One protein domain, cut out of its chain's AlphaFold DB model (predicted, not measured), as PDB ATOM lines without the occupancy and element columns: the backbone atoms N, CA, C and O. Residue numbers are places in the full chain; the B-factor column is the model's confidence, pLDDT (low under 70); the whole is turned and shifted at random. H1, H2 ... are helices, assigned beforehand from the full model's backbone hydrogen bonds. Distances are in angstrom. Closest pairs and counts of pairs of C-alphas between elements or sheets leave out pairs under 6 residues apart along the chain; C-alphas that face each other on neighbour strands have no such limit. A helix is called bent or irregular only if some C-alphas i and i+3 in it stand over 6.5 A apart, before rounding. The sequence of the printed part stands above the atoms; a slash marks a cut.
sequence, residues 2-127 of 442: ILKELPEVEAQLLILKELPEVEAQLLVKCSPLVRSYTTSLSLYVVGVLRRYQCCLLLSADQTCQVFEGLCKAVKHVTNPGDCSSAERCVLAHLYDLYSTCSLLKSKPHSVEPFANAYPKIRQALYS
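AT A GLANCE: This is residues 2 to 127 of the 442 residues of the protein "(California timema) hypothetical protein" of Timema californicum (UniProt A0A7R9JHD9). What is the shape? Four helical pieces, H1a, H2, H4 and H5, make an up-and-down bundle, each running against the one before, and H7 crosses H5 on the side away from H1a. H1b continues H1 past the end of H4. What builds it? The printed part has 126 residues with seven named helices, H1 to H7 in order, and no named strand: all helix. It is compact, radius of gyration of the C-alphas 14.3 A, spanning 40 by 36 by 26 A.

HOW THE PARTS SIT: Where does H1a, residues 2 to 17, stand? It touches H2, residues 36 to 51, opposite ways at a shallow tilt of 20 degrees; the closest C-alphas, Gln 12 and Val 45, are 5.5 A apart, and H2 touches with residues 42 to 49 alone. What touches H5, residues 85 to 100? H4, residues 60 to 73, forms a helical hairpin with it, closest C-alphas Phe 67 and Leu 94, 6.5 A. H7, residues 108 to 125, touches it with 118 to 125 alone at a steep tilt of 63 degrees, closest C-alphas Tyr 95 and Tyr 118, 6.4 A. Are the backbones within hydrogen-bond range? Every O i to N i+4 pair is in H1b, residues 20 to 28, H2, H4 and H5, with 9 of 12 in H1a and 9 of 14 in H7. H6, residues 102 to 106, has 0 of 1, but 2 of 2 O i to N i+3 pairs; H3, residues 53 to 56, touching H1a, is too short for any O i to N i+4 pair.

IN THESE COORDINATES: Where is H1 bent? Assigned as one helix by its hydrogen bonds, it has C-alphas 17 and 20 7.0 A apart. Where are the anchors? C-alpha 2 is at (-45.076, -20.474, 8.685); H7, 24.2 A long, ends at C-alpha 125, (-42.998, -49.467, 15.911).

THE WHOLE: Is it unbroken? The printed part has no cut, and the link H4 to H5 is long. Where is confidence low? Residues 2 to 6 and 107 to 111 are under 70.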
ATOM      1  N   ILE A   2     -46.336 -19.795   8.290       54.59
ATOM      2  CA  ILE A   2     -45.076 -20.474   8.685       54.59
ATOM      3  C   ILE A   2     -44.154 -19.616   9.580       54.59
ATOM      4  O   ILE A   2     -43.643 -20.106  10.578       54.59
ATOM      5  N   LEU A   3     -43.999 -18.316   9.292       55.78
ATOM      6  CA  LEU A   3     -43.166 -17.419  10.114       55.78
ATOM      7  C   LEU A   3     -43.662 -17.231  11.563       55.78
ATOM      8  O   LEU A   3     -42.872 -16.845  12.414       55.78
ATOM      9  N   LYS A   4     -44.949 -17.486  11.849       60.56
ATOM     10  CA  LYS A   4     -45.507 -17.371  13.208       60.56
ATOM     11  C   LYS A   4     -45.221 -18.599  14.078       60.56
ATOM     12  O   LYS A   4     -45.255 -18.463  15.291       60.56
ATOM     13  N   GLU A   5     -44.908 -19.743  13.469       67.75
ATOM     14  CA  GLU A   5     -44.694 -21.026  14.163       67.75
ATOM     15  C   GLU A   5     -43.208 -21.283  14.497       67.75
ATOM     16  O   GLU A   5     -42.882 -22.127  15.328       67.75
ATOM     17  N   LEU A   6     -42.286 -20.533  13.875       66.69
ATOM     18  CA  LEU A   6     -40.841 -20.605  14.144       66.69
ATOM     19  C   LEU A   6     -40.472 -20.368  15.627       66.69
ATOM     20  O   LEU A   6     -39.671 -21.143  16.150       66.69
ATOM     21  N   PRO A   7     -41.065 -19.385  16.340       76.94
ATOM     22  CA  PRO A   7     -40.793 -19.183  17.764       76.94
ATOM     23  C   PRO A   7     -41.191 -20.379  18.639       76.94
ATOM     24  O   PRO A   7     -40.534 -20.646  19.645       76.94
ATOM     25  N   GLU A   8     -42.241 -21.124  18.269       77.81
ATOM     26  CA  GLU A   8     -42.668 -22.306  19.030       77.81
ATOM     27  C   GLU A   8     -41.625 -23.427  18.930       77.81
ATOM     28  O   GLU A   8     -41.285 -24.041  19.943       77.81
ATOM     29  N   VAL A   9     -41.066 -23.649  17.734       82.75
ATOM     30  CA  VAL A   9     -39.984 -24.622  17.495       82.75
ATOM     31  C   VAL A   9     -38.708 -24.227  18.245       82.75
ATOM     32  O   VAL A   9     -38.077 -25.077  18.876       82.75
ATOM     33  N   GLU A  10     -38.342 -22.943  18.233       85.69
ATOM     34  CA  GLU A  10     -37.175 -22.434  18.965       85.69
ATOM     35  C   GLU A  10     -37.317 -22.615  20.479       85.69
ATOM     36  O   GLU A  10     -36.379 -23.075  21.134       85.69
ATOM     37  N   ALA A  11     -38.500 -22.337  21.034       87.62
ATOM     38  CA  ALA A  11     -38.780 -22.561  22.448       87.62
ATOM     39  C   ALA A  11     -38.629 -24.044  22.832       87.62
ATOM     40  O   ALA A  11     -38.007 -24.355  23.850       87.62
ATOM     41  N   GLN A  12     -39.129 -24.969  22.004       90.62
ATOM     42  CA  GLN A  12     -38.953 -26.405  22.252       90.62
ATOM     43  C   GLN A  12     -37.487 -26.831  22.201       90.62
ATOM     44  O   GLN A  12     -37.047 -27.643  23.016       90.62
ATOM     45  N   LEU A  13     -36.717 -26.276  21.265       88.62
ATOM     46  CA  LEU A  13     -35.292 -26.559  21.153       88.62
ATOM     47  C   LEU A  13     -34.520 -26.094  22.397       88.62
ATOM     48  O   LEU A  13     -33.633 -26.810  22.858       88.62
ATOM     49  N   LEU A  14     -34.860 -24.928  22.954       90.94
ATOM     50  CA  LEU A  14     -34.269 -24.451  24.206       90.94
ATOM     51  C   LEU A  14     -34.571 -25.412  25.359       90.94
ATOM     52  O   LEU A  14     -33.646 -25.854  26.031       90.94
ATOM     53  N   ILE A  15     -35.833 -25.818  25.531       92.50
ATOM     54  CA  ILE A  15     -36.219 -26.782  26.576       92.50
ATOM     55  C   ILE A  15     -35.434 -28.090  26.424       92.50
ATOM     56  O   ILE A  15     -34.884 -28.602  27.399       92.50
ATOM     57  N   LEU A  16     -35.346 -28.619  25.201       93.19
ATOM     58  CA  LEU A  16     -34.659 -29.875  24.907       93.19
ATOM     59  C   LEU A  16     -33.157 -29.828  25.246       93.19
ATOM     60  O   LEU A  16     -32.602 -30.837  25.683       93.19
ATOM     61  N   LYS A  17     -32.502 -28.672  25.074       91.94
ATOM     62  CA  LYS A  17     -31.083 -28.477  25.421       91.94
ATOM     63  C   LYS A  17     -30.819 -28.529  26.922       91.94
ATOM     64  O   LYS A  17     -29.776 -29.040  27.314       91.94
ATOM     65  N   GLU A  18     -31.762 -28.053  27.730       93.94
ATOM     66  CA  GLU A  18     -31.636 -28.001  29.191       93.94
ATOM     67  C   GLU A  18     -31.932 -29.353  29.863       93.94
ATOM     68  O   GLU A  18     -31.479 -29.609  30.980       93.94
ATOM     69  N   LEU A  19     -32.655 -30.265  29.193       93.50
ATOM     70  CA  LEU A  19     -33.054 -31.555  29.779       93.50
ATOM     71  C   LEU A  19     -31.900 -32.381  30.375       93.50
ATOM     72  O   LEU A  19     -32.080 -32.908  31.475       93.50
ATOM     73  N   PRO A  20     -30.726 -32.523  29.724       91.56
ATOM     74  CA  PRO A  20     -29.616 -33.281  30.294       91.56
ATOM     75  C   PRO A  20     -29.084 -32.677  31.598       91.56
ATOM     76  O   PRO A  20     -28.705 -33.425  32.500       91.56
ATOM     77  N   GLU A  21     -29.061 -31.348  31.708       93.50
ATOM     78  CA  GLU A  21     -28.630 -30.667  32.928       93.50
ATOM     79  C   GLU A  21     -29.670 -30.834  34.039       93.50
ATOM     80  O   GLU A  21     -29.316 -31.200  35.161       93.50
ATOM     81  N   VAL A  22     -30.957 -30.667  33.720       94.00
ATOM     82  CA  VAL A  22     -32.057 -30.915  34.663       94.00
ATOM     83  C   VAL A  22     -31.995 -32.344  35.207       94.00
ATOM     84  O   VAL A  22     -32.093 -32.546  36.418       94.00
ATOM     85  N   GLU A  23     -31.770 -33.339  34.346       93.06
ATOM     86  CA  GLU A  23     -31.629 -34.738  34.762       93.06
ATOM     87  C   GLU A  23     -30.425 -34.939  35.693       93.06
ATOM     88  O   GLU A  23     -30.545 -35.587  36.735       93.06
ATOM     89  N   ALA A  24     -29.271 -34.347  35.365       93.44
ATOM     90  CA  ALA A  24     -28.081 -34.413  36.210       93.44
ATOM     91  C   ALA A  24     -28.334 -33.800  37.598       93.44
ATOM     92  O   ALA A  24     -27.952 -34.384  38.613       93.44
ATOM     93  N   GLN A  25     -29.037 -32.669  37.665       95.25
ATOM     94  CA  GLN A  25     -29.403 -32.042  38.934       95.25
ATOM     95  C   GLN A  25     -30.396 -32.891  39.745       95.25
ATOM     96  O   GLN A  25     -30.264 -32.986  40.967       95.25
ATOM     97  N   LEU A  26     -31.379 -33.524  39.094       93.69
ATOM     98  CA  LEU A  26     -32.316 -34.442  39.753       93.69
ATOM     99  C   LEU A  26     -31.594 -35.668  40.327       93.69
ATOM    100  O   LEU A  26     -31.903 -36.078  41.448       93.69
ATOM    101  N   LEU A  27     -30.616 -36.208  39.592       93.31
ATOM    102  CA  LEU A  27     -29.772 -37.323  40.025       93.31
ATOM    103  C   LEU A  27     -28.930 -36.954  41.249       93.31
ATOM    104  O   LEU A  27     -28.945 -37.688  42.233       93.31
ATOM    105  N   VAL A  28     -28.253 -35.801  41.224       96.19
ATOM    106  CA  VAL A  28     -27.451 -35.304  42.360       96.19
ATOM    107  C   VAL A  28     -28.307 -35.118  43.617       96.19
ATOM    108  O   VAL A  28     -27.838 -35.339  44.729       96.19
ATOM    109  N   LYS A  29     -29.579 -34.745  43.447       95.44
ATOM    110  CA  LYS A  29     -30.542 -34.562  44.543       95.44
ATOM    111  C   LYS A  29     -31.268 -35.850  44.953       95.44
ATOM    112  O   LYS A  29     -32.144 -35.778  45.811       95.44
ATOM    113  N   CYS A  30     -30.956 -37.000  44.346       91.62
ATOM    114  CA  CYS A  30     -31.651 -38.276  44.565       91.62
ATOM    115  C   CYS A  30     -33.185 -38.159  44.446       91.62
ATOM    116  O   CYS A  30     -33.933 -38.793  45.191       91.62
ATOM    117  N   SER A  31     -33.665 -37.313  43.529       91.56
ATOM    118  CA  SER A  31     -35.092 -37.023  43.396       91.56
ATOM    119  C   SER A  31     -35.871 -38.250  42.899       91.56
ATOM    120  O   SER A  31     -35.414 -38.934  41.981       91.56
ATOM    121  N   PRO A  32     -37.095 -38.511  43.400       86.00
ATOM    122  CA  PRO A  32     -37.960 -39.548  42.831       86.00
ATOM    123  C   PRO A  32     -38.418 -39.223  41.398       86.00
ATOM    124  O   PRO A  32     -38.950 -40.097  40.718       86.00
ATOM    125  N   LEU A  33     -38.209 -37.980  40.944       87.00
ATOM    126  CA  LEU A  33     -38.554 -37.488  39.608       87.00
ATOM    127  C   LEU A  33     -37.489 -37.776  38.541       87.00
ATOM    128  O   LEU A  33     -37.693 -37.444  37.373       87.00
ATOM    129  N   VAL A  34     -36.354 -38.360  38.937       86.00
ATOM    130  CA  VAL A  34     -35.309 -38.817  38.012       86.00
ATOM    131  C   VAL A  34     -35.947 -39.675  36.919       86.00
ATOM    132  O   VAL A  34     -36.711 -40.601  37.215       86.00
ATOM    133  N   ARG A  35     -35.624 -39.365  35.662       83.81
ATOM    134  CA  ARG A  35     -36.209 -39.897  34.424       83.81
ATOM    135  C   ARG A  35     -37.680 -39.565  34.190       83.81
ATOM    136  O   ARG A  35     -38.023 -39.158  33.091       83.81
ATOM    137  N   SER A  36     -38.567 -39.707  35.174       85.69
ATOM    138  CA  SER A  36     -40.007 -39.510  34.938       85.69
ATOM    139  C   SER A  36     -40.338 -38.083  34.498       85.69
ATOM    140  O   SER A  36     -41.136 -37.891  33.580       85.69
ATOM    141  N   TYR A  37     -39.687 -37.079  35.094       89.56
ATOM    142  CA  TYR A  37     -39.919 -35.678  34.756       89.56
ATOM    143  C   TYR A  37     -39.368 -35.306  33.377       89.56
ATOM    144  O   TYR A  37     -40.094 -34.757  32.550       89.56
ATOM    145  N   THR A  38     -38.104 -35.630  33.101       91.88
ATOM    146  CA  THR A  38     -37.434 -35.266  31.843       91.88
ATOM    147  C   THR A  38     -37.982 -36.046  30.652       91.88
ATOM    148  O   THR A  38     -38.159 -35.464  29.580       91.88
ATOM    149  N   THR A  39     -38.364 -37.311  30.838       91.00
ATOM    150  CA  THR A  39     -39.084 -38.100  29.830       91.00
ATOM    151  C   THR A  39     -40.479 -37.526  29.561       91.00
ATOM    152  O   THR A  39     -40.867 -37.376  28.402       91.00
ATOM    153  N   SER A  40     -41.218 -37.123  30.603       90.81
ATOM    154  CA  SER A  40     -42.521 -36.465  30.424       90.81
ATOM    155  C   SER A  40     -42.377 -35.144  29.673       90.81
ATOM    156  O   SER A  40     -43.118 -34.891  28.732       90.81
ATOM    157  N   LEU A  41     -41.397 -34.313  30.030       92.81
ATOM    158  CA  LEU A  41     -41.147 -33.045  29.348       92.81
ATOM    159  C   LEU A  41     -40.703 -33.260  27.890       92.81
ATOM    160  O   LEU A  41     -41.182 -32.559  27.001       92.81
ATOM    161  N   SER A  42     -39.885 -34.286  27.625       94.75
ATOM    162  CA  SER A  42     -39.517 -34.701  26.263       94.75
ATOM    163  C   SER A  42     -40.747 -35.033  25.420       94.75
ATOM    164  O   SER A  42     -40.812 -34.646  24.258       94.75
ATOM    165  N   LEU A  43     -41.754 -35.694  25.998       95.12
ATOM    166  CA  LEU A  43     -43.010 -35.981  25.307       95.12
ATOM    167  C   LEU A  43     -43.762 -34.703  24.903       95.12
ATOM    168  O   LEU A  43     -44.279 -34.634  23.788       95.12
ATOM    169  N   TYR A  44     -43.811 -33.684  25.769       94.00
ATOM    170  CA  TYR A  44     -44.417 -32.390  25.422       94.00
ATOM    171  C   TYR A  44     -43.678 -31.703  24.276       94.00
ATOM    172  O   TYR A  44     -44.324 -31.266  23.319       94.00
ATOM    173  N   VAL A  45     -42.344 -31.680  24.340       94.50
ATOM    174  CA  VAL A  45     -41.489 -31.145  23.272       94.50
ATOM    175  C   VAL A  45     -41.762 -31.877  21.956       94.50
ATOM    176  O   VAL A  45     -42.055 -31.241  20.946       94.50
ATOM    177  N   VAL A  46     -41.756 -33.213  21.966       95.69
ATOM    178  CA  VAL A  46     -42.039 -34.034  20.777       95.69
ATOM    179  C   VAL A  46     -43.439 -33.781  20.226       95.69
ATOM    180  O   VAL A  46     -43.594 -33.708  19.009       95.69
ATOM    181  N   GLY A  47     -44.453 -33.617  21.078       92.25
ATOM    182  CA  GLY A  47     -45.806 -33.291  20.632       92.25
ATOM    183  C   GLY A  47     -45.830 -32.033  19.764       92.25
ATOM    184  O   GLY A  47     -46.325 -32.066  18.637       92.25
ATOM    185  N   VAL A  48     -45.225 -30.948  20.251       91.38
ATOM    186  CA  VAL A  48     -45.133 -29.678  19.515       91.38
ATOM    187  C   VAL A  48     -44.284 -29.832  18.248       91.38
ATOM    188  O   VAL A  48     -44.732 -29.469  17.163       91.38
ATOM    189  N   LEU A  49     -43.090 -30.426  18.344       93.00
ATOM    190  CA  LEU A  49     -42.190 -30.587  17.196       93.00
ATOM    191  C   LEU A  49     -42.818 -31.411  16.067       93.00
ATOM    192  O   LEU A  49     -42.704 -31.036  14.903       93.00
ATOM    193  N   ARG A  50     -43.545 -32.488  16.389       91.88
ATOM    194  CA  ARG A  50     -44.247 -33.301  15.382       91.88
ATOM    195  C   ARG A  50     -45.393 -32.549  14.720       91.88
ATOM    196  O   ARG A  50     -45.597 -32.714  13.518       91.88
ATOM    197  N   ARG A  51     -46.120 -31.709  15.464       87.81
ATOM    198  CA  ARG A  51     -47.169 -30.843  14.899       87.81
ATOM    199  C   ARG A  51     -46.588 -29.877  13.863       87.81
ATOM    200  O   ARG A  51     -47.206 -29.674  12.821       87.81
ATOM    201  N   TYR A  52     -45.395 -29.340  14.123       87.44
ATOM    202  CA  TYR A  52     -44.710 -28.364  13.268       87.44
ATOM    203  C   TYR A  52     -43.531 -28.945  12.477       87.44
ATOM    204  O   TYR A  52     -42.634 -28.206  12.067       87.44
ATOM    205  N   GLN A  53     -43.553 -30.251  12.201       88.94
ATOM    206  CA  GLN A  53     -42.463 -30.971  11.535       88.94
ATOM    207  C   GLN A  53     -42.034 -30.300  10.222       88.94
ATOM    208  O   GLN A  53     -40.846 -30.109   9.977       88.94
ATOM    209  N   CYS A  54     -42.990 -29.877   9.389       86.75
ATOM    210  CA  CYS A  54     -42.688 -29.198   8.127       86.75
ATOM    211  C   CYS A  54     -41.916 -27.885   8.326       86.75
ATOM    212  O   CYS A  54     -41.084 -27.552   7.491       86.75
ATOM    213  N   CYS A  55     -42.176 -27.152   9.415       87.31
ATOM    214  CA  CYS A  55     -41.458 -25.917   9.737       87.31
ATOM    215  C   CYS A  55     -40.051 -26.224  10.257       87.31
ATOM    216  O   CYS A  55     -39.096 -25.583   9.826       87.31
ATOM    217  N   LEU A  56     -39.914 -27.234  11.125       88.88
ATOM    218  CA  LEU A  56     -38.620 -27.695  11.632       88.88
ATOM    219  C   LEU A  56     -37.669 -28.067  10.482       88.88
ATOM    220  O   LEU A  56     -36.518 -27.630  10.465       88.88
ATOM    221  N   LEU A  57     -38.172 -28.798   9.481       88.50
ATOM    222  CA  LEU A  57     -37.391 -29.246   8.322       88.50
ATOM    223  C   LEU A  57     -36.896 -28.106   7.409       88.50
ATOM    224  O   LEU A  57     -36.021 -28.347   6.579       88.50
ATOM    225  N   LEU A  58     -37.395 -26.870   7.563       88.00
ATOM    226  CA  LEU A  58     -36.870 -25.702   6.839       88.00
ATOM    227  C   LEU A  58     -35.489 -25.266   7.350       88.00
ATOM    228  O   LEU A  58     -34.748 -24.610   6.620       88.00
ATOM    229  N   SER A  59     -35.132 -25.630   8.585       88.00
ATOM    230  CA  SER A  59     -33.838 -25.320   9.188       88.00
ATOM    231  C   SER A  59     -33.066 -26.601   9.474       88.00
ATOM    232  O   SER A  59     -33.312 -27.311  10.452       88.00
ATOM    233  N   ALA A  60     -32.087 -26.893   8.617       85.44
ATOM    234  CA  ALA A  60     -31.211 -28.053   8.770       85.44
ATOM    235  C   ALA A  60     -30.457 -28.046  10.108       85.44
ATOM    236  O   ALA A  60     -30.262 -29.096  10.718       85.44
ATOM    237  N   ASP A  61     -30.050 -26.861  10.564       87.25
ATOM    238  CA  ASP A  61     -29.335 -26.682  11.821       87.25
ATOM    239  C   ASP A  61     -30.232 -26.997  13.027       87.25
ATOM    240  O   ASP A  61     -29.891 -27.862  13.834       87.25
ATOM    241  N   GLN A  62     -31.433 -26.405  13.092       89.19
ATOM    242  CA  GLN A  62     -32.404 -26.715  14.150       89.19
ATOM    243  C   GLN A  62     -32.816 -28.190  14.116       89.19
ATOM    244  O   GLN A  62     -32.873 -28.830  15.162       89.19
ATOM    245  N   THR A  63     -33.026 -28.761  12.926       91.50
ATOM    246  CA  THR A  63     -33.331 -30.189  12.757       91.50
ATOM    247  C   THR A  63     -32.225 -31.077  13.333       91.50
ATOM    248  O   THR A  63     -32.523 -32.014  14.073       91.50
ATOM    249  N   CYS A  64     -30.950 -30.781  13.047       89.75
ATOM    250  CA  CYS A  64     -29.818 -31.520  13.618       89.75
ATOM    251  C   CYS A  64     -29.788 -31.403  15.148       89.75
ATOM    252  O   CYS A  64     -29.627 -32.409  15.833       89.75
ATOM    253  N   GLN A  65     -29.975 -30.197  15.689       91.12
ATOM    254  CA  GLN A  65     -29.936 -29.978  17.136       91.12
ATOM    255  C   GLN A  65     -31.097 -30.672  17.863       91.12
ATOM    256  O   GLN A  65     -30.886 -31.277  18.914       91.12
ATOM    257  N   VAL A  66     -32.307 -30.634  17.292       93.50
ATOM    258  CA  VAL A  66     -33.461 -31.395  17.792       93.50
ATOM    259  C   VAL A  66     -33.150 -32.887  17.779       93.50
ATOM    260  O   VAL A  66     -33.318 -33.563  18.791       93.50
ATOM    261  N   PHE A  67     -32.646 -33.403  16.658       93.88
ATOM    262  CA  PHE A  67     -32.319 -34.815  16.514       93.88
ATOM    263  C   PHE A  67     -31.275 -35.283  17.542       93.88
ATOM    264  O   PHE A  67     -31.466 -36.305  18.200       93.88
ATOM    265  N   GLU A  68     -30.202 -34.516  17.744       91.62
ATOM    266  CA  GLU A  68     -29.174 -34.808  18.747       91.62
ATOM    267  C   GLU A  68     -29.715 -34.725  20.182       91.62
ATOM    268  O   GLU A  68     -29.393 -35.574  21.019       91.62
ATOM    269  N   GLY A  69     -30.548 -33.724  20.480       92.81
ATOM    270  CA  GLY A  69     -31.188 -33.563  21.786       92.81
ATOM    271  C   GLY A  69     -32.111 -34.734  22.128       92.81
ATOM    272  O   GLY A  69     -32.014 -35.305  23.214       92.81
ATOM    273  N   LEU A  70     -32.942 -35.161  21.175       94.88
ATOM    274  CA  LEU A  70     -33.826 -36.313  21.340       94.88
ATOM    275  C   LEU A  70     -33.033 -37.620  21.474       94.88
ATOM    276  O   LEU A  70     -33.342 -38.419  22.354       94.88
ATOM    277  N   CYS A  71     -31.964 -37.818  20.690       93.38
ATOM    278  CA  CYS A  71     -31.065 -38.969  20.854       93.38
ATOM    279  C   CYS A  71     -30.490 -39.046  22.279       93.38
ATOM    280  O   CYS A  71     -30.420 -40.128  22.862       93.38
ATOM    281  N   LYS A  72     -30.108 -37.905  22.871       91.38
ATOM    282  CA  LYS A  72     -29.626 -37.848  24.261       91.38
ATOM    283  C   LYS A  72     -30.722 -38.189  25.271       91.38
ATOM    284  O   LYS A  72     -30.413 -38.850  26.261       91.38
ATOM    285  N   ALA A  73     -31.964 -37.767  25.024       91.56
ATOM    286  CA  ALA A  73     -33.102 -38.016  25.909       91.56
ATOM    287  C   ALA A  73     -33.460 -39.507  26.026       91.56
ATOM    288  O   ALA A  73     -33.887 -39.946  27.088       91.56
ATOM    289  N   VAL A  74     -33.238 -40.299  24.969       92.75
ATOM    290  CA  VAL A  74     -33.531 -41.749  24.951       92.75
ATOM    291  C   VAL A  74     -32.285 -42.631  24.893       92.75
ATOM    292  O   VAL A  74     -32.377 -43.816  24.588       92.75
ATOM    293  N   LYS A  75     -31.103 -42.086  25.204       91.06
ATOM    294  CA  LYS A  75     -29.822 -42.811  25.099       91.06
ATOM    295  C   LYS A  75     -29.757 -44.101  25.928       91.06
ATOM    296  O   LYS A  75     -28.944 -44.972  25.642       91.06
ATOM    297  N   HIS A  76     -30.563 -44.200  26.985       88.94
ATOM    298  CA  HIS A  76     -30.645 -45.373  27.859       88.94
ATOM    299  C   HIS A  76     -31.567 -46.467  27.316       88.94
ATOM    300  O   HIS A  76     -31.530 -47.583  27.829       88.94
ATOM    301  N   VAL A  77     -32.387 -46.175  26.304       92.38
ATOM    302  CA  VAL A  77     -33.300 -47.151  25.708       92.38
ATOM    303  C   VAL A  77     -32.516 -48.056  24.763       92.38
ATOM    304  O   VAL A  77     -32.119 -47.663  23.667       92.38
ATOM    305  N   THR A  78     -32.283 -49.294  25.189       91.38
ATOM    306  CA  THR A  78     -31.536 -50.299  24.415       91.38
ATOM    307  C   THR A  78     -32.436 -51.131  23.501       91.38
ATOM    308  O   THR A  78     -31.987 -51.603  22.450       91.38
ATOM    309  N   ASN A  79     -33.707 -51.290  23.881       91.81
ATOM    310  CA  ASN A  79     -34.724 -52.027  23.147       91.81
ATOM    311  C   ASN A  79     -35.967 -51.141  22.918       91.81
ATOM    312  O   ASN A  79     -36.690 -50.863  23.868       91.81
ATOM    313  N   PRO A  80     -36.271 -50.739  21.671       92.75
ATOM    314  CA  PRO A  80     -37.469 -49.952  21.355       92.75
ATOM    315  C   PRO A  80     -38.812 -50.629  21.685       92.75
ATOM    316  O   PRO A  80     -39.839 -49.960  21.663       92.75
ATOM    317  N   GLY A  81     -38.824 -51.945  21.935       89.62
ATOM    318  CA  GLY A  81     -40.010 -52.680  22.394       89.62
ATOM    319  C   GLY A  81     -40.122 -52.851  23.910       89.62
ATOM    320  O   GLY A  81     -41.023 -53.555  24.356       89.62
ATOM    321  N   ASP A  82     -39.200 -52.265  24.676       90.50
ATOM    322  CA  ASP A  82     -39.207 -52.242  26.141       90.50
ATOM    323  C   ASP A  82     -38.824 -50.833  26.612       90.50
ATOM    324  O   ASP A  82     -37.666 -50.528  26.909       90.50
ATOM    325  N   CYS A  83     -39.800 -49.931  26.559       93.00
ATOM    326  CA  CYS A  83     -39.642 -48.529  26.935       93.00
ATOM    327  C   CYS A  83     -40.942 -47.977  27.535       93.00
ATOM    328  O   CYS A  83     -41.977 -48.643  27.530       93.00
ATOM    329  N   SER A  84     -40.896 -46.753  28.055       93.75
ATOM    330  CA  SER A  84     -42.108 -46.007  28.411       93.75
ATOM    331  C   SER A  84     -42.838 -45.507  27.166       93.75
ATOM    332  O   SER A  84     -42.246 -45.305  26.101       93.75
ATOM    333  N   SER A  85     -44.130 -45.216  27.295       95.19
ATOM    334  CA  SER A  85     -44.909 -44.688  26.166       95.19
ATOM    335  C   SER A  85     -44.430 -43.306  25.701       95.19
ATOM    336  O   SER A  85     -44.555 -42.956  24.526       95.19
ATOM    337  N   ALA A  86     -43.843 -42.520  26.604       95.38
ATOM    338  CA  ALA A  86     -43.227 -41.245  26.269       95.38
ATOM    339  C   ALA A  86     -41.949 -41.431  25.433       95.38
ATOM    340  O   ALA A  86     -41.800 -40.803  24.383       95.38
ATOM    341  N   GLU A  87     -41.064 -42.346  25.838       95.94
ATOM    342  CA  GLU A  87     -39.870 -42.714  25.062       95.94
ATOM    343  C   GLU A  87     -40.245 -43.302  23.703       95.94
ATOM    344  O   GLU A  87     -39.632 -42.946  22.699       95.94
ATOM    345  N   ARG A  88     -41.296 -44.127  23.637       96.75
ATOM    346  CA  ARG A  88     -41.844 -44.655  22.381       96.75
ATOM    347  C   ARG A  88     -42.186 -43.535  21.395       96.75
ATOM    348  O   ARG A  88     -41.826 -43.621  20.222       96.75
ATOM    349  N   CYS A  89     -42.820 -42.458  21.865       97.62
ATOM    350  CA  CYS A  89     -43.136 -41.293  21.033       97.62
ATOM    351  C   CYS A  89     -41.878 -40.546  20.567       97.62
ATOM    352  O   CYS A  89     -41.817 -40.112  19.415       97.62
ATOM    353  N   VAL A  90     -40.867 -40.419  21.433       97.44
ATOM    354  CA  VAL A  90     -39.568 -39.824  21.074       97.44
ATOM    355  C   VAL A  90     -38.862 -40.664  20.003       97.44
ATOM    356  O   VAL A  90     -38.400 -40.118  19.002       97.44
ATOM    357  N   LEU A  91     -38.822 -41.989  20.166       97.31
ATOM    358  CA  LEU A  91     -38.226 -42.922  19.205       97.31
ATOM    359  C   LEU A  91     -38.934 -42.880  17.848       97.31
ATOM    360  O   LEU A  91     -38.266 -42.856  16.815       97.31
ATOM    361  N   ALA A  92     -40.266 -42.823  17.844       96.50
ATOM    362  CA  ALA A  92     -41.040 -42.665  16.619       96.50
ATOM    363  C   ALA A  92     -40.722 -41.336  15.913       96.50
ATOM    364  O   ALA A  92     -40.492 -41.309  14.708       96.50
ATOM    365  N   HIS A  93     -40.604 -40.233  16.659       96.31
ATOM    366  CA  HIS A  93     -40.226 -38.950  16.067       96.31
ATOM    367  C   HIS A  93     -38.808 -38.953  15.483       96.31
ATOM    368  O   HIS A  93     -38.596 -38.446  14.381       96.31
ATOM    369  N   LEU A  94     -37.846 -39.551  16.191       95.81
ATOM    370  CA  LEU A  94     -36.483 -39.738  15.695       95.81
ATOM    371  C   LEU A  94     -36.462 -40.571  14.403       95.81
ATOM    372  O   LEU A  94     -35.740 -40.230  13.464       95.81
ATOM    373  N   TYR A  95     -37.269 -41.634  14.332       95.19
ATOM    374  CA  TYR A  95     -37.437 -42.440  13.122       95.19
ATOM    375  C   TYR A  95     -38.001 -41.611  11.959       95.19
ATOM    376  O   TYR A  95     -37.439 -41.630  10.859       95.19
ATOM    377  N   ASP A  96     -39.064 -40.841  12.199       93.25
ATOM    378  CA  ASP A  96     -39.683 -39.965  11.198       93.25
ATOM    379  C   ASP A  96     -38.675 -38.912  10.687       93.25
ATOM    380  O   ASP A  96     -38.523 -38.724   9.480       93.25
ATOM    381  N   LEU A  97     -37.918 -38.266  11.579       93.00
ATOM    382  CA  LEU A  97     -36.881 -37.289  11.211       93.00
ATOM    383  C   LEU A  97     -35.769 -37.921  10.371       93.00
ATOM    384  O   LEU A  97     -35.406 -37.392   9.322       93.00
ATOM    385  N   TYR A  98     -35.237 -39.065  10.800       92.69
ATOM    386  CA  TYR A  98     -34.148 -39.741  10.095       92.69
ATOM    387  C   TYR A  98     -34.578 -40.324   8.741       92.69
ATOM    388  O   TYR A  98     -33.784 -40.388   7.796       92.69
ATOM    389  N   SER A  99     -35.834 -40.758   8.621       90.56
ATOM    390  CA  SER A  99     -36.379 -41.268   7.362       90.56
ATOM    391  C   SER A  99     -36.623 -40.152   6.341       90.56
ATOM    392  O   SER A  99     -36.360 -40.366   5.156       90.56
ATOM    393  N   THR A 100     -37.037 -38.963   6.790       87.38
ATOM    394  CA  THR A 100     -37.421 -37.834   5.923       87.38
ATOM    395  C   THR A 100     -36.303 -36.822   5.650       87.38
ATOM    396  O   THR A 100     -36.297 -36.204   4.588       87.38
ATOM    397  N   CYS A 101     -35.323 -36.665   6.547       86.25
ATOM    398  CA  CYS A 101     -34.242 -35.688   6.407       86.25
ATOM    399  C   CYS A 101     -32.914 -36.354   6.014       86.25
ATOM    400  O   CYS A 101     -32.181 -36.891   6.848       86.25
ATOM    401  N   SER A 102     -32.560 -36.292   4.725       84.25
ATOM    402  CA  SER A 102     -31.312 -36.867   4.197       84.25
ATOM    403  C   SER A 102     -30.045 -36.230   4.780       84.25
ATOM    404  O   SER A 102     -29.021 -36.903   4.880       84.25
ATOM    405  N   LEU A 103     -30.119 -34.973   5.232       82.12
ATOM    406  CA  LEU A 103     -29.003 -34.237   5.841       82.12
ATOM    407  C   LEU A 103     -28.506 -34.872   7.146       82.12
ATOM    408  O   LEU A 103     -27.331 -34.752   7.490       82.12
ATOM    409  N   LEU A 104     -29.371 -35.592   7.865       84.75
ATOM    410  CA  LEU A 104     -28.962 -36.333   9.061       84.75
ATOM    411  C   LEU A 104     -28.026 -37.499   8.707       84.75
ATOM    412  O   LEU A 104     -27.187 -37.890   9.510       84.75
ATOM    413  N   LYS A 105     -28.107 -38.029   7.482       81.56
ATOM    414  CA  LYS A 105     -27.286 -39.162   7.028       81.56
ATOM    415  C   LYS A 105     -25.889 -38.740   6.567       81.56
ATOM    416  O   LYS A 105     -25.012 -39.588   6.455       81.56
ATOM    417  N   SER A 106     -25.659 -37.447   6.318       73.75
ATOM    418  CA  SER A 106     -24.364 -36.931   5.850       73.75
ATOM    419  C   SER A 106     -23.370 -36.592   6.970       73.75
ATOM    420  O   SER A 106     -22.233 -36.239   6.669       73.75
ATOM    421  N   LYS A 107     -23.760 -36.692   8.251       69.25
ATOM    422  CA  LYS A 107     -22.890 -36.451   9.420       69.25
ATOM    423  C   LYS A 107     -22.617 -37.766  10.176       69.25
ATOM    424  O   LYS A 107     -23.269 -38.030  11.185       69.25
ATOM    425  N   PRO A 108     -21.670 -38.607   9.722       60.28
ATOM    426  CA  PRO A 108     -21.517 -39.970  10.231       60.28
ATOM    427  C   PRO A 108     -21.243 -40.035  11.743       60.28
ATOM    428  O   PRO A 108     -21.889 -40.810  12.436       60.28
ATOM    429  N   HIS A 109     -20.376 -39.179  12.293       62.16
ATOM    430  CA  HIS A 109     -19.941 -39.302  13.694       62.16
ATOM    431  C   HIS A 109     -20.987 -38.925  14.756       62.16
ATOM    432  O   HIS A 109     -20.889 -39.413  15.879       62.16
ATOM    433  N   SER A 110     -21.986 -38.089  14.447       64.75
ATOM    434  CA  SER A 110     -23.051 -37.758  15.412       64.75
ATOM    435  C   SER A 110     -24.258 -38.697  15.326       64.75
ATOM    436  O   SER A 110     -25.061 -38.745  16.256       64.75
ATOM    437  N   VAL A 111     -24.375 -39.476  14.243       69.75
ATOM    438  CA  VAL A 111     -25.582 -40.258  13.921       69.75
ATOM    439  C   VAL A 111     -25.341 -41.775  13.902       69.75
ATOM    440  O   VAL A 111     -26.295 -42.551  13.913       69.75
ATOM    441  N   GLU A 112     -24.086 -42.228  13.968       70.62
ATOM    442  CA  GLU A 112     -23.710 -43.652  13.965       70.62
ATOM    443  C   GLU A 112     -24.418 -44.506  15.043       70.62
ATOM    444  O   GLU A 112     -24.937 -45.574  14.699       70.62
ATOM    445  N   PRO A 113     -24.574 -44.060  16.312       79.62
ATOM    446  CA  PRO A 113     -25.341 -44.822  17.301       79.62
ATOM    447  C   PRO A 113     -26.815 -44.983  16.905       79.62
ATOM    448  O   PRO A 113     -27.406 -46.046  17.107       79.62
ATOM    449  N   PHE A 114     -27.406 -43.951  16.296       89.44
ATOM    450  CA  PHE A 114     -28.800 -43.987  15.866       89.44
ATOM    451  C   PHE A 114     -29.001 -44.839  14.610       89.44
ATOM    452  O   PHE A 114     -30.011 -45.532  14.507       89.44
ATOM    453  N   ALA A 115     -28.040 -44.864  13.681       88.06
ATOM    454  CA  ALA A 115     -28.108 -45.712  12.489       88.06
ATOM    455  C   ALA A 115     -28.311 -47.199  12.848       88.06
ATOM    456  O   ALA A 115     -29.071 -47.898  12.176       88.06
ATOM    457  N   ASN A 116     -27.720 -47.655  13.959       88.62
ATOM    458  CA  ASN A 116     -27.914 -49.004  14.503       88.62
ATOM    459  C   ASN A 116     -29.273 -49.203  15.199       88.62
ATOM    460  O   ASN A 116     -29.812 -50.312  15.209       88.62
ATOM    461  N   ALA A 117     -29.834 -48.149  15.795       92.31
ATOM    462  CA  ALA A 117     -31.148 -48.185  16.437       92.31
ATOM    463  C   ALA A 117     -32.297 -48.127  15.415       92.31
ATOM    464  O   ALA A 117     -33.323 -48.780  15.607       92.31
ATOM    465  N   TYR A 118     -32.116 -47.409  14.305       93.94
ATOM    466  CA  TYR A 118     -33.124 -47.182  13.269       93.94
ATOM    467  C   TYR A 118     -33.856 -48.453  12.786       93.94
ATOM    468  O   TYR A 118     -35.089 -48.467  12.840       93.94
ATOM    469  N   PRO A 119     -33.180 -49.548  12.366       94.94
ATOM    470  CA  PRO A 119     -33.881 -50.763  11.944       94.94
ATOM    471  C   PRO A 119     -34.641 -51.449  13.090       94.94
ATOM    472  O   PRO A 119     -35.707 -52.014  12.849       94.94
ATOM    473  N   LYS A 120     -34.151 -51.361  14.336       95.75
ATOM    474  CA  LYS A 120     -34.841 -51.913  15.516       95.75
ATOM    475  C   LYS A 120     -36.112 -51.128  15.831       95.75
ATOM    476  O   LYS A 120     -37.145 -51.727  16.108       95.75
ATOM    477  N   ILE A 121     -36.050 -49.795  15.739       96.75
ATOM    478  CA  ILE A 121     -37.219 -48.921  15.909       96.75
ATOM    479  C   ILE A 121     -38.248 -49.220  14.817       96.75
ATOM    480  O   ILE A 121     -39.423 -49.401  15.124       96.75
ATOM    481  N   ARG A 122     -37.808 -49.362  13.558       95.75
ATOM    482  CA  ARG A 122     -38.688 -49.755  12.448       95.75
ATOM    483  C   ARG A 122     -39.413 -51.064  12.737       95.75
ATOM    484  O   ARG A 122     -40.622 -51.135  12.567       95.75
ATOM    485  N   GLN A 123     -38.678 -52.088  13.167       94.94
ATOM    486  CA  GLN A 123     -39.247 -53.397  13.474       94.94
ATOM    487  C   GLN A 123     -40.251 -53.324  14.632       94.94
ATOM    488  O   GLN A 123     -41.305 -53.952  14.568       94.94
ATOM    489  N   ALA A 124     -39.937 -52.554  15.673       94.62
ATOM    490  CA  ALA A 124     -40.752 -52.451  16.875       94.62
ATOM    491  C   ALA A 124     -42.023 -51.604  16.694       94.62
ATOM    492  O   ALA A 124     -43.052 -51.951  17.269       94.62
ATOM    493  N   LEU A 125     -41.946 -50.494  15.949       94.75
ATOM    494  CA  LEU A 125     -42.998 -49.467  15.911       94.75
ATOM    495  C   LEU A 125     -43.702 -49.333  14.551       94.75
ATOM    496  O   LEU A 125     -44.823 -48.843  14.509       94.75
ATOM    497  N   TYR A 126     -43.057 -49.743  13.452       93.50
ATOM    498  CA  TYR A 126     -43.540 -49.539  12.074       93.50
ATOM    499  C   TYR A 126     -43.601 -50.846  11.264       93.50
ATOM    500  O   TYR A 126     -43.669 -50.814  10.031       93.50
ATOM    501  N   SER A 127     -43.513 -52.008  11.917       91.44
ATOM    502  CA  SER A 127     -43.799 -53.278  11.251       91.44
ATOM    503  C   SER A 127     -45.287 -53.348  10.913       91.44
ATOM    504  O   SER A 127     -46.119 -52.811  11.638       91.44
TER     505      SER A 127